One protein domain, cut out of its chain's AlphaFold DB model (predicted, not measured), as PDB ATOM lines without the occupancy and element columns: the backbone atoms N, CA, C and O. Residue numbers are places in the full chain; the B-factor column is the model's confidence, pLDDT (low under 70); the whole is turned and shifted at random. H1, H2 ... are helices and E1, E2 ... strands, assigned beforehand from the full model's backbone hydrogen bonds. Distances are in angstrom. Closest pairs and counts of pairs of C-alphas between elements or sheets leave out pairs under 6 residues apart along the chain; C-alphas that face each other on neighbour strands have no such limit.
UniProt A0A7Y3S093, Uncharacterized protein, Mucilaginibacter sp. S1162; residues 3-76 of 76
ATOM      1  N   GLY A   3      46.647-108.066  84.194       96.06
ATOM      2  CA  GLY A   3      45.687-108.310  83.117       96.06
ATOM      3  C   GLY A   3      44.973-109.643  83.311       96.06
ATOM      4  O   GLY A   3      45.628-110.669  83.476       96.06
ATOM      5  N   ILE A   4      43.645-109.629  83.248       96.00
ATOM      6  CA  ILE A   4      42.813-110.832  83.192       96.00
ATOM      7  C   ILE A   4      42.479-111.070  81.724       96.00
ATOM      8  O   ILE A   4      41.991-110.165  81.041       96.00
ATOM      9  N   SER A   5      42.777-112.268  81.230       95.88
ATOM     10  CA  SER A   5      42.578-112.633  79.826       95.88
ATOM     11  C   SER A   5      41.735-113.894  79.717       95.88
ATOM     12  O   SER A   5      41.844-114.782  80.561       95.88
ATOM     13  N   ASN A   6      40.918-113.971  78.670       93.44
ATOM     14  CA  ASN A   6      40.390-115.243  78.183       93.44
ATOM     15  C   ASN A   6      41.387-115.839  77.162       93.44
ATOM     16  O   ASN A   6      42.519-115.365  77.040       93.44
ATOM     17  N   ALA A   7      40.980-116.864  76.413       93.12
ATOM     18  CA  ALA A   7      41.838-117.509  75.414       93.12
ATOM     19  C   ALA A   7      42.243-116.596  74.232       93.12
ATOM     20  O   ALA A   7      43.146-116.948  73.477       93.12
ATOM     21  N   HIS A   8      41.595-115.439  74.057       92.19
ATOM     22  CA  HIS A   8      41.730-114.601  72.861       92.19
ATOM     23  C   HIS A   8      42.263-113.198  73.151       92.19
ATOM     24  O   HIS A   8      42.977-112.627  72.325       92.19
ATOM     25  N   LYS A   9      41.914-112.608  74.300       93.38
ATOM     26  CA  LYS A   9      42.265-111.222  74.624       93.38
ATOM     27  C   LYS A   9      42.209-110.926  76.118       93.38
ATOM     28  O   LYS A   9      41.688-111.694  76.921       93.38
ATOM     29  N   ARG A  10      42.704-109.739  76.472       94.88
ATOM     30  CA  ARG A  10      42.519-109.142  77.799       94.88
ATOM     31  C   ARG A  10      41.083-108.646  77.936       94.88
ATOM     32  O   ARG A  10      40.636-107.849  77.115       94.88
ATOM     33  N   ILE A  11      40.398-109.108  78.975       96.81
ATOM     34  CA  ILE A  11      38.979-108.830  79.235       96.81
ATOM     35  C   ILE A  11      38.769-107.896  80.428       96.81
ATOM     36  O   ILE A  11      37.743-107.233  80.515       96.81
ATOM     37  N   ALA A  12      39.738-107.813  81.342       97.62
ATOM     38  CA  ALA A  12      39.685-106.914  82.488       97.62
ATOM     39  C   ALA A  12      41.087-106.627  83.033       97.62
ATOM     40  O   ALA A  12      42.057-107.329  82.732       97.62
ATOM     41  N   TRP A  13      41.191-105.602  83.872       97.75
ATOM     42  CA  TRP A  13      42.440-105.203  84.512       97.75
ATOM     43  C   TRP A  13      42.252-105.028  86.006       97.75
ATOM     44  O   TRP A  13      41.495-104.163  86.435       97.75
ATOM     45  N   VAL A  14      43.012-105.765  86.810       97.94
ATOM     46  CA  VAL A  14      43.162-105.433  88.225       97.94
ATOM     47  C   VAL A  14      44.160-104.287  88.329       97.94
ATOM     48  O   VAL A  14      45.363-104.444  88.077       97.94
ATOM     49  N   THR A  15      43.657-103.100  88.650       97.19
ATOM     50  CA  THR A  15      44.466-101.875  88.688       97.19
ATOM     51  C   THR A  15      45.005-101.574  90.077       97.19
ATOM     52  O   THR A  15      46.089-101.006  90.187       97.19
ATOM     53  N   GLN A  16      44.291-101.992  91.125       97.44
ATOM     54  CA  GLN A  16      44.714-101.853  92.516       97.44
ATOM     55  C   GLN A  16      44.320-103.101  93.309       97.44
ATOM     56  O   GLN A  16      43.230-103.647  93.126       97.44
ATOM     57  N   LEU A  17      45.208-103.507  94.212       96.19
ATOM     58  CA  LEU A  17      44.974-104.524  95.230       96.19
ATOM     59  C   LEU A  17      45.276-103.884  96.581       96.19
ATOM     60  O   LEU A  17      46.401-103.450  96.824       96.19
ATOM     61  N   GLY A  18      44.261-103.778  97.428       94.69
ATOM     62  CA  GLY A  18      44.395-103.342  98.810       94.69
ATOM     63  C   GLY A  18      44.189-104.509  99.765       94.69
ATOM     64  O   GLY A  18      43.689-105.560  99.376       94.69
ATOM     65  N   LYS A  19      44.511-104.302 101.047       96.25
ATOM     66  CA  LYS A  19      44.309-105.314 102.100       96.25
ATOM     67  C   LYS A  19      42.877-105.874 102.124       96.25
ATOM     68  O   LYS A  19      42.699-107.059 102.360       96.25
ATOM     69  N   ASN A  20      41.891-105.013 101.856       96.69
ATOM     70  CA  ASN A  20      40.463-105.329 101.948       96.69
ATOM     71  C   ASN A  20      39.698-105.021 100.650       96.69
ATOM     72  O   ASN A  20      38.482-104.881 100.693       96.69
ATOM     73  N   PHE A  21      40.381-104.787  99.524       97.38
ATOM     74  CA  PHE A  21      39.668-104.511  98.278       97.38
ATOM     75  C   PHE A  21      40.448-104.916  97.035       97.38
ATOM     76  O   PHE A  21      41.681-104.889  97.005       97.38
ATOM     77  N   ILE A  22      39.704-105.178  95.968       97.69
ATOM     78  CA  ILE A  22      40.222-105.339  94.611       97.69
ATOM     79  C   ILE A  22      39.536-104.300  93.726       97.69
ATOM     80  O   ILE A  22      38.323-104.116  93.799       97.69
ATOM     81  N   HIS A  23      40.310-103.602  92.899       98.25
ATOM     82  CA  HIS A  23      39.778-102.669  91.910       98.25
ATOM     83  C   HIS A  23      40.020-103.214  90.504       98.25
ATOM     84  O   HIS A  23      41.171-103.356  90.070       98.25
ATOM     85  N   VAL A  24      38.929-103.502  89.804       98.31
ATOM     86  CA  VAL A  24      38.899-104.106  88.473       98.31
ATOM     87  C   VAL A  24      38.345-103.095  87.476       98.31
ATOM     88  O   VAL A  24      37.383-102.390  87.763       98.31
ATOM     89  N   VAL A  25      38.958-103.015  86.300       98.25
ATOM     90  CA  VAL A  25      38.489-102.184  85.192       98.25
ATOM     91  C   VAL A  25      38.086-103.075  84.029       98.25
ATOM     92  O   VAL A  25      38.911-103.852  83.541       98.25
ATOM     93  N   PHE A  26      36.845-102.919  83.569       97.81
ATOM     94  CA  PHE A  26      36.330-103.565  82.365       97.81
ATOM     95  C   PHE A  26      36.357-102.578  81.185       97.81
ATOM     96  O   PHE A  26      35.724-101.520  81.261       97.81
ATOM     97  N   PRO A  27      37.108-102.875  80.110       96.56
ATOM     98  CA  PRO A  27      37.143-102.064  78.902       96.56
ATOM     99  C   PRO A  27      36.013-102.476  77.944       96.56
ATOM    100  O   PRO A  27      36.149-103.429  77.176       96.56
ATOM    101  N   PHE A  28      34.900-101.746  77.961       96.81
ATOM    102  CA  PHE A  28      33.766-101.990  77.062       96.81
ATOM    103  C   PHE A  28      33.736-100.996  75.899       96.81
ATOM    104  O   PHE A  28      34.308 -99.914  75.978       96.81
ATOM    105  N   LYS A  29      33.063-101.351  74.799       94.94
ATOM    106  CA  LYS A  29      32.884-100.454  73.639       94.94
ATOM    107  C   LYS A  29      31.731 -99.458  73.805       94.94
ATOM    108  O   LYS A  29      31.649 -98.510  73.033       94.94
ATOM    109  N   GLN A  30      30.861 -99.674  74.789       94.56
ATOM    110  CA  GLN A  30      29.705 -98.825  75.067       94.56
ATOM    111  C   GLN A  30      29.692 -98.346  76.515       94.56
ATOM    112  O   GLN A  30      30.283 -98.990  77.381       94.56
ATOM    113  N   HIS A  31      29.026 -97.216  76.740       94.50
ATOM    114  CA  HIS A  31      28.775 -96.632  78.051       94.50
ATOM    115  C   HIS A  31      27.524 -97.279  78.661       94.50
ATOM    116  O   HIS A  31      26.429 -97.076  78.142       94.50
ATOM    117  N   TYR A  32      27.674 -98.079  79.719       94.81
ATOM    118  CA  TYR A  32      26.522 -98.641  80.430       94.81
ATOM    119  C   TYR A  32      26.073 -97.665  81.514       94.81
ATOM    120  O   TYR A  32      26.713 -97.567  82.554       94.81
ATOM    121  N   GLU A  33      25.001 -96.917  81.263       89.56
ATOM    122  CA  GLU A  33      24.508 -95.884  82.190       89.56
ATOM    123  C   GLU A  33      23.636 -96.449  83.309       89.56
ATOM    124  O   GLU A  33      23.689 -95.956  84.431       89.56
ATOM    125  N   ASP A  34      22.886 -97.512  83.020       92.44
ATOM    126  CA  ASP A  34      22.046 -98.201  83.995       92.44
ATOM    127  C   ASP A  34      22.869 -99.270  84.724       92.44
ATOM    128  O   ASP A  34      22.887-100.449  84.363       92.44
ATOM    129  N   ASN A  35      23.669 -98.812  85.686       93.50
ATOM    130  CA  ASN A  35      24.462 -99.678  86.545       93.50
ATOM    131  C   ASN A  35      24.550 -99.117  87.970       93.50
ATOM    132  O   ASN A  35      24.594 -97.902  88.174       93.50
ATOM    133  N   LEU A  36      24.635-100.013  88.950       94.62
ATOM    134  CA  LEU A  36      24.870 -99.689  90.359       94.62
ATOM    135  C   LEU A  36      26.230-100.203  90.846       94.62
ATOM    136  O   LEU A  36      26.691 -99.818  91.925       94.62
ATOM    137  N   CYS A  37      26.898-101.053  90.062       96.69
ATOM    138  CA  CYS A  37      28.150-101.682  90.468       96.69
ATOM    139  C   CYS A  37      29.416-100.865  90.155       96.69
ATOM    140  O   CYS A  37      30.452-101.083  90.796       96.69
ATOM    141  N   PHE A  38      29.395 -99.946  89.180       97.88
ATOM    142  CA  PHE A  38      30.595 -99.194  88.802       97.88
ATOM    143  C   PHE A  38      30.693 -97.857  89.538       97.88
ATOM    144  O   PHE A  38      29.819 -97.002  89.468       97.88
ATOM    145  N   GLN A  39      31.833 -97.622  90.191       96.25
ATOM    146  CA  GLN A  39      32.115 -96.363  90.894       96.25
ATOM    147  C   GLN A  39      32.395 -95.207  89.931       96.25
ATOM    148  O   GLN A  39      32.286 -94.035  90.288       96.25
ATOM    149  N   LYS A  40      32.859 -95.545  88.729       95.38
ATOM    150  CA  LYS A  40      33.200 -94.600  87.676       95.38
ATOM    151  C   LYS A  40      33.103 -95.298  86.335       95.38
ATOM    152  O   LYS A  40      33.633 -96.397  86.164       95.38
ATOM    153  N   VAL A  41      32.534 -94.601  85.368       96.88
ATOM    154  CA  VAL A  41      32.656 -94.959  83.963       96.88
ATOM    155  C   VAL A  41      33.266 -93.777  83.223       96.88
ATOM    156  O   VAL A  41      32.930 -92.624  83.492       96.88
ATOM    157  N   GLY A  42      34.246 -94.037  82.360       95.06
ATOM    158  CA  GLY A  42      34.919 -92.974  81.622       95.06
ATOM    159  C   GLY A  42      35.422 -93.435  80.266       95.06
ATOM    160  O   GLY A  42      36.057 -94.485  80.160       95.06
ATOM    161  N   GLN A  43      35.162 -92.629  79.239       96.12
ATOM    162  CA  GLN A  43      35.732 -92.851  77.919       96.12
ATOM    163  C   GLN A  43      37.248 -92.633  77.953       96.12
ATOM    164  O   GLN A  43      37.743 -91.663  78.532       96.12
ATOM    165  N   VAL A  44      37.990 -93.536  77.321       93.69
ATOM    166  CA  VAL A  44      39.429 -93.386  77.118       93.69
ATOM    167  C   VAL A  44      39.655 -92.338  76.017       93.69
ATOM    168  O   VAL A  44      39.146 -92.518  74.908       93.69
ATOM    169  N   PRO A  45      40.407 -91.249  76.277       94.06
ATOM    170  CA  PRO A  45      40.641 -90.209  75.279       94.06
ATOM    171  C   PRO A  45      41.229 -90.772  73.981       94.06
ATOM    172  O   PRO A  45      42.210 -91.514  74.003       94.06
ATOM    173  N   GLY A  46      40.620 -90.418  72.848       93.88
ATOM    174  CA  GLY A  46      41.048 -90.884  71.525       93.88
ATOM    175  C   GLY A  46      40.678 -92.335  71.194       93.88
ATOM    176  O   GLY A  46      41.159 -92.853  70.189       93.88
ATOM    177  N   GLN A  47      39.845 -93.003  72.003       93.81
ATOM    178  CA  GLN A  47      39.390 -94.374  71.748       93.81
ATOM    179  C   GLN A  47      37.868 -94.520  71.905       93.81
ATOM    180  O   GLN A  47      37.232 -93.863  72.730       93.81
ATOM    181  N   ASN A  48      37.286 -95.464  71.160       92.62
ATOM    182  CA  ASN A  48      35.904 -95.926  71.348       92.62
ATOM    183  C   ASN A  48      35.848 -97.017  72.432       92.62
ATOM    184  O   ASN A  48      35.363 -98.126  72.201       92.62
ATOM    185  N   GLN A  49      36.429 -96.718  73.595       95.06
ATOM    186  CA  GLN A  49      36.476 -97.604  74.752       95.06
ATOM    187  C   GLN A  49      36.074 -96.831  76.003       95.06
ATOM    188  O   GLN A  49      36.538 -95.716  76.237       95.06
ATOM    189  N   PHE A  50      35.261 -97.466  76.833       97.44
ATOM    190  CA  PHE A  50      34.777 -96.973  78.107       97.44
ATOM    191  C   PHE A  50      35.281 -97.893  79.217       97.44
ATOM    192  O   PHE A  50      34.995 -99.092  79.242       97.44
ATOM    193  N   ASN A  51      36.043 -97.322  80.142       97.44
ATOM    194  CA  ASN A  51      36.554 -98.028  81.305       97.44
ATOM    195  C   ASN A  51      35.514 -97.981  82.423       97.44
ATOM    196  O   ASN A  51      35.195 -96.900  82.920       97.44
ATOM    197  N   HIS A  52      35.030 -99.154  82.823       98.19
ATOM    198  CA  HIS A  52      34.063 -99.328  83.903       98.19
ATOM    199  C   HIS A  52      34.792 -99.823  85.149       98.19
ATOM    200  O   HIS A  52      35.416-100.887  85.134       98.19
ATOM    201  N   HIS A  53      34.773 -99.014  86.203       98.06
ATOM    202  CA  HIS A  53      35.567 -99.201  87.413       98.06
ATOM    203  C   HIS A  53      34.752 -99.895  88.507       98.06
ATOM    204  O   HIS A  53      33.911 -99.266  89.148       98.06
ATOM    205  N   LEU A  54      35.031-101.175  88.749       98.25
ATOM    206  CA  LEU A  54      34.429-101.974  89.815       98.25
ATOM    207  C   LEU A  54      35.378-102.059  91.011       98.25
ATOM    208  O   LEU A  54      36.532-102.472  90.866       98.25
ATOM    209  N   ARG A  55      34.889-101.742  92.209       98.00
ATOM    210  CA  ARG A  55      35.609-101.991  93.461       98.00
ATOM    211  C   ARG A  55      34.859-103.032  94.274       98.00
ATOM    212  O   ARG A  55      33.703-102.825  94.610       98.00
ATOM    213  N   VAL A  56      35.560-104.100  94.618       97.88
ATOM    214  CA  VAL A  56      35.048-105.213  95.418       97.88
ATOM    215  C   VAL A  56      35.702-105.120  96.787       97.88
ATOM    216  O   VAL A  56      36.932-105.158  96.867       97.88
ATOM    217  N   LEU A  57      34.906-104.957  97.842       97.62
ATOM    218  CA  LEU A  57      35.361-104.968  99.235       97.62
ATOM    219  C   LEU A  57      34.977-106.281  99.924       97.62
ATOM    220  O   LEU A  57      35.757-106.821 100.705       97.62
ATOM    221  N   ASN A  58      33.794-106.806  99.601       97.38
ATOM    222  CA  ASN A  58      33.249-108.044 100.141       97.38
ATOM    223  C   ASN A  58      32.870-109.002  99.010       97.38
ATOM    224  O   ASN A  58      32.581-108.587  97.892       97.38
ATOM    225  N   ILE A  59      32.792-110.299  99.317       95.75
ATOM    226  CA  ILE A  59      32.364-111.314  98.339       95.75
ATOM    227  C   ILE A  59      30.944-111.021  97.828       95.75
ATOM    228  O   ILE A  59      30.676-111.200  96.646       95.75
ATOM    229  N   ALA A  60      30.060-110.514  98.694       96.88
ATOM    230  CA  ALA A  60      28.680-110.170  98.349       96.88
ATOM    231  C   ALA A  60      28.552-109.026  97.325       96.88
ATOM    232  O   ALA A  60      27.499-108.893  96.709       96.88
ATOM    233  N   ASP A  61      29.612-108.238  97.105       96.50
ATOM    234  CA  ASP A  61      29.621-107.209  96.059       96.50
ATOM    235  C   ASP A  61      29.626-107.848  94.653       96.50
ATOM    236  O   ASP A  61      29.279-107.194  93.674       96.50
ATOM    237  N   ILE A  62      29.989-109.134  94.538       97.50
ATOM    238  CA  ILE A  62      29.837-109.934  93.315       97.50
ATOM    239  C   ILE A  62      28.399-110.467  93.244       97.50
ATOM    240  O   ILE A  62      28.127-111.638  93.509       97.50
ATOM    241  N   ASN A  63      27.472-109.571  92.923       97.62
ATOM    242  CA  ASN A  63      26.050-109.868  92.763       97.62
ATOM    243  C   ASN A  63      25.700-110.249  91.305       97.62
ATOM    244  O   ASN A  63      26.573-110.355  90.441       97.62
ATOM    245  N   GLU A  64      24.411-110.452  91.023       98.25
ATOM    246  CA  GLU A  64      23.918-110.830  89.688       98.25
ATOM    247  C   GLU A  64      24.292-109.816  88.595       98.25
ATOM    248  O   GLU A  64      24.679-110.214  87.496       98.25
ATOM    249  N   GLU A  65      24.250-108.519  88.906       97.81
ATOM    250  CA  GLU A  65      24.640-107.443  87.989       97.81
ATOM    251  C   GLU A  65      26.134-107.530  87.641       97.81
ATOM    252  O   GLU A  65      26.516-107.531  86.467       97.81
ATOM    253  N   VAL A  66      26.995-107.680  88.651       97.88
ATOM    254  CA  VAL A  66      28.442-107.825  88.444       97.88
ATOM    255  C   VAL A  66      28.756-109.087  87.645       97.88
ATOM    256  O   VAL A  66      29.577-109.039  86.727       97.88
ATOM    257  N   LEU A  67      28.092-110.205  87.946       98.25
ATOM    258  CA  LEU A  67      28.253-111.452  87.197       98.25
ATOM    259  C   LEU A  67      27.831-111.296  85.729       98.25
ATOM    260  O   LEU A  67      28.524-111.812  84.848       98.25
ATOM    261  N   ALA A  68      26.757-110.552  85.448       97.81
ATOM    262  CA  ALA A  68      26.329-110.258  84.082       97.81
ATOM    263  C   ALA A  68      27.404-109.470  83.309       97.81
ATOM    264  O   ALA A  68      27.768-109.860  82.195       97.81
ATOM    265  N   TYR A  69      27.993-108.433  83.912       97.69
ATOM    266  CA  TYR A  69      29.090-107.683  83.287       97.69
ATOM    267  C   TYR A  69      30.387-108.495  83.159       97.69
ATOM    268  O   TYR A  69      31.092-108.369  82.155       97.69
ATOM    269  N   MET A  70      30.708-109.360  84.126       97.19
ATOM    270  CA  MET A  70      31.855-110.271  84.026       97.19
ATOM    271  C   MET A  70      31.694-111.251  82.864       97.19
ATOM    272  O   MET A  70      32.636-111.462  82.099       97.19
ATOM    273  N   ARG A  71      30.494-111.818  82.704       97.31
ATOM    274  CA  ARG A  71      30.163-112.703  81.587       97.31
ATOM    275  C   ARG A  71      30.258-111.974  80.253       97.31
ATOM    276  O   ARG A  71      30.909-112.468  79.340       97.31
ATOM    277  N   LEU A  72      29.701-110.770  80.175       96.19
ATOM    278  CA  LEU A  72      29.795-109.909  78.999       96.19
ATOM    279  C   LEU A  72      31.252-109.608  78.618       96.19
ATOM    280  O   LEU A  72      31.611-109.691  77.446       96.19
ATOM    281  N   ALA A  73      32.111-109.301  79.594       96.38
ATOM    282  CA  ALA A  73      33.541-109.106  79.356       96.38
ATOM    283  C   ALA A  73      34.235-110.384  78.860       96.38
ATOM    284  O   ALA A  73      35.134-110.301  78.024       96.38
ATOM    285  N   TYR A  74      33.833-111.549  79.370       96.44
ATOM    286  CA  TYR A  74      34.400-112.842  78.992       96.44
ATOM    287  C   TYR A  74      34.005-113.288  77.576       96.44
ATOM    288  O   TYR A  74      34.851-113.838  76.868       96.44
ATOM    289  N   GLU A  75      32.747-113.060  77.182       94.56
ATOM    290  CA  GLU A  75      32.165-113.476  75.893       94.56
ATOM    291  C   GLU A  75      32.448-112.501  74.740       94.56
ATOM    292  O   GLU A  75      32.375-112.893  73.575       94.56
ATOM    293  N   MET A  76      32.764-111.238  75.050       84.81
ATOM    294  CA  MET A  76      33.165-110.229  74.062       84.81
ATOM    295  C   MET A  76      34.361-110.680  73.234       84.81
ATOM    296  O   MET A  76      34.522-110.094  72.136       84.81
TER     297      MET A  76
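What this domain is: This is residues 3 to 76 of the 76 residues of an uncharacterized protein of Mucilaginibacter sp. S1162 (UniProt A0A7Y3S093). A strongly twisted sheet of five antiparallel strands makes a wall, and the one helix, H1, packs along one face of it, mainly over E2; the other face is bare. These are two layers, a sheet with a helix on one face. The printed part has 74 residues, with named elements in the order E1, E2, E3, E4, E5, H1; the sheet's order is E1, E2, E3, E5, E4, and the class is mixed, helices and strands. The whole is compact, with a radius of gyration of the C-alphas of 12.0 A and spans of 33 by 28 by 23 A.

Where its parts are: E3, residues 21 to 28, is 22.2 A long. E2, residues 10 to 18, measures 21.9 A, and E5, residues 50 to 56, 19.2 A. The edge strands are E1, residues 3 to 5, 6.3 A, beginning at C-alpha 3 (45.687, -108.310, 83.117), and E4, residues 38 to 43, 13.6 A. H1, residues 64 to 75, is 16.3 A long and ends at C-alpha 75 (32.165, -113.476, 75.893).

How they stand to each other: E3 and E5 are antiparallel at 158 degrees, with N 24 and O 54 2.8 A apart. E2 and E3 form a hairpin, N 13 to O 25 being 2.9 A. E1 and E2 form another, with N 4 and O 12 at 2.8 A; E1, E2 and E3 are a meander, each strand the antiparallel neighbour of the one before. E4 and E5 are a hairpin too, N 51 to O 42 being 2.8 A. E1 and E4 are apart. H1 is on the sheet at a height of 9.4 A, over E2 and, only just, over E3 and E5, with 3 C-alphas each. It runs along the strands, at 26 degrees to E2 on the local plane; its closest C-alphas to E2 are Ala 73 and Ile 11, 5.4 A. In H1 every O i to N i+4 pair is within hydrogen-bond range.

The domain as a whole: The two C-alphas farthest apart, Gly 46 and Ala 60, are 35.3 A apart. The printed part has no cut and no long link. Its mean pLDDT is 96.0, and no printed residue is under 70.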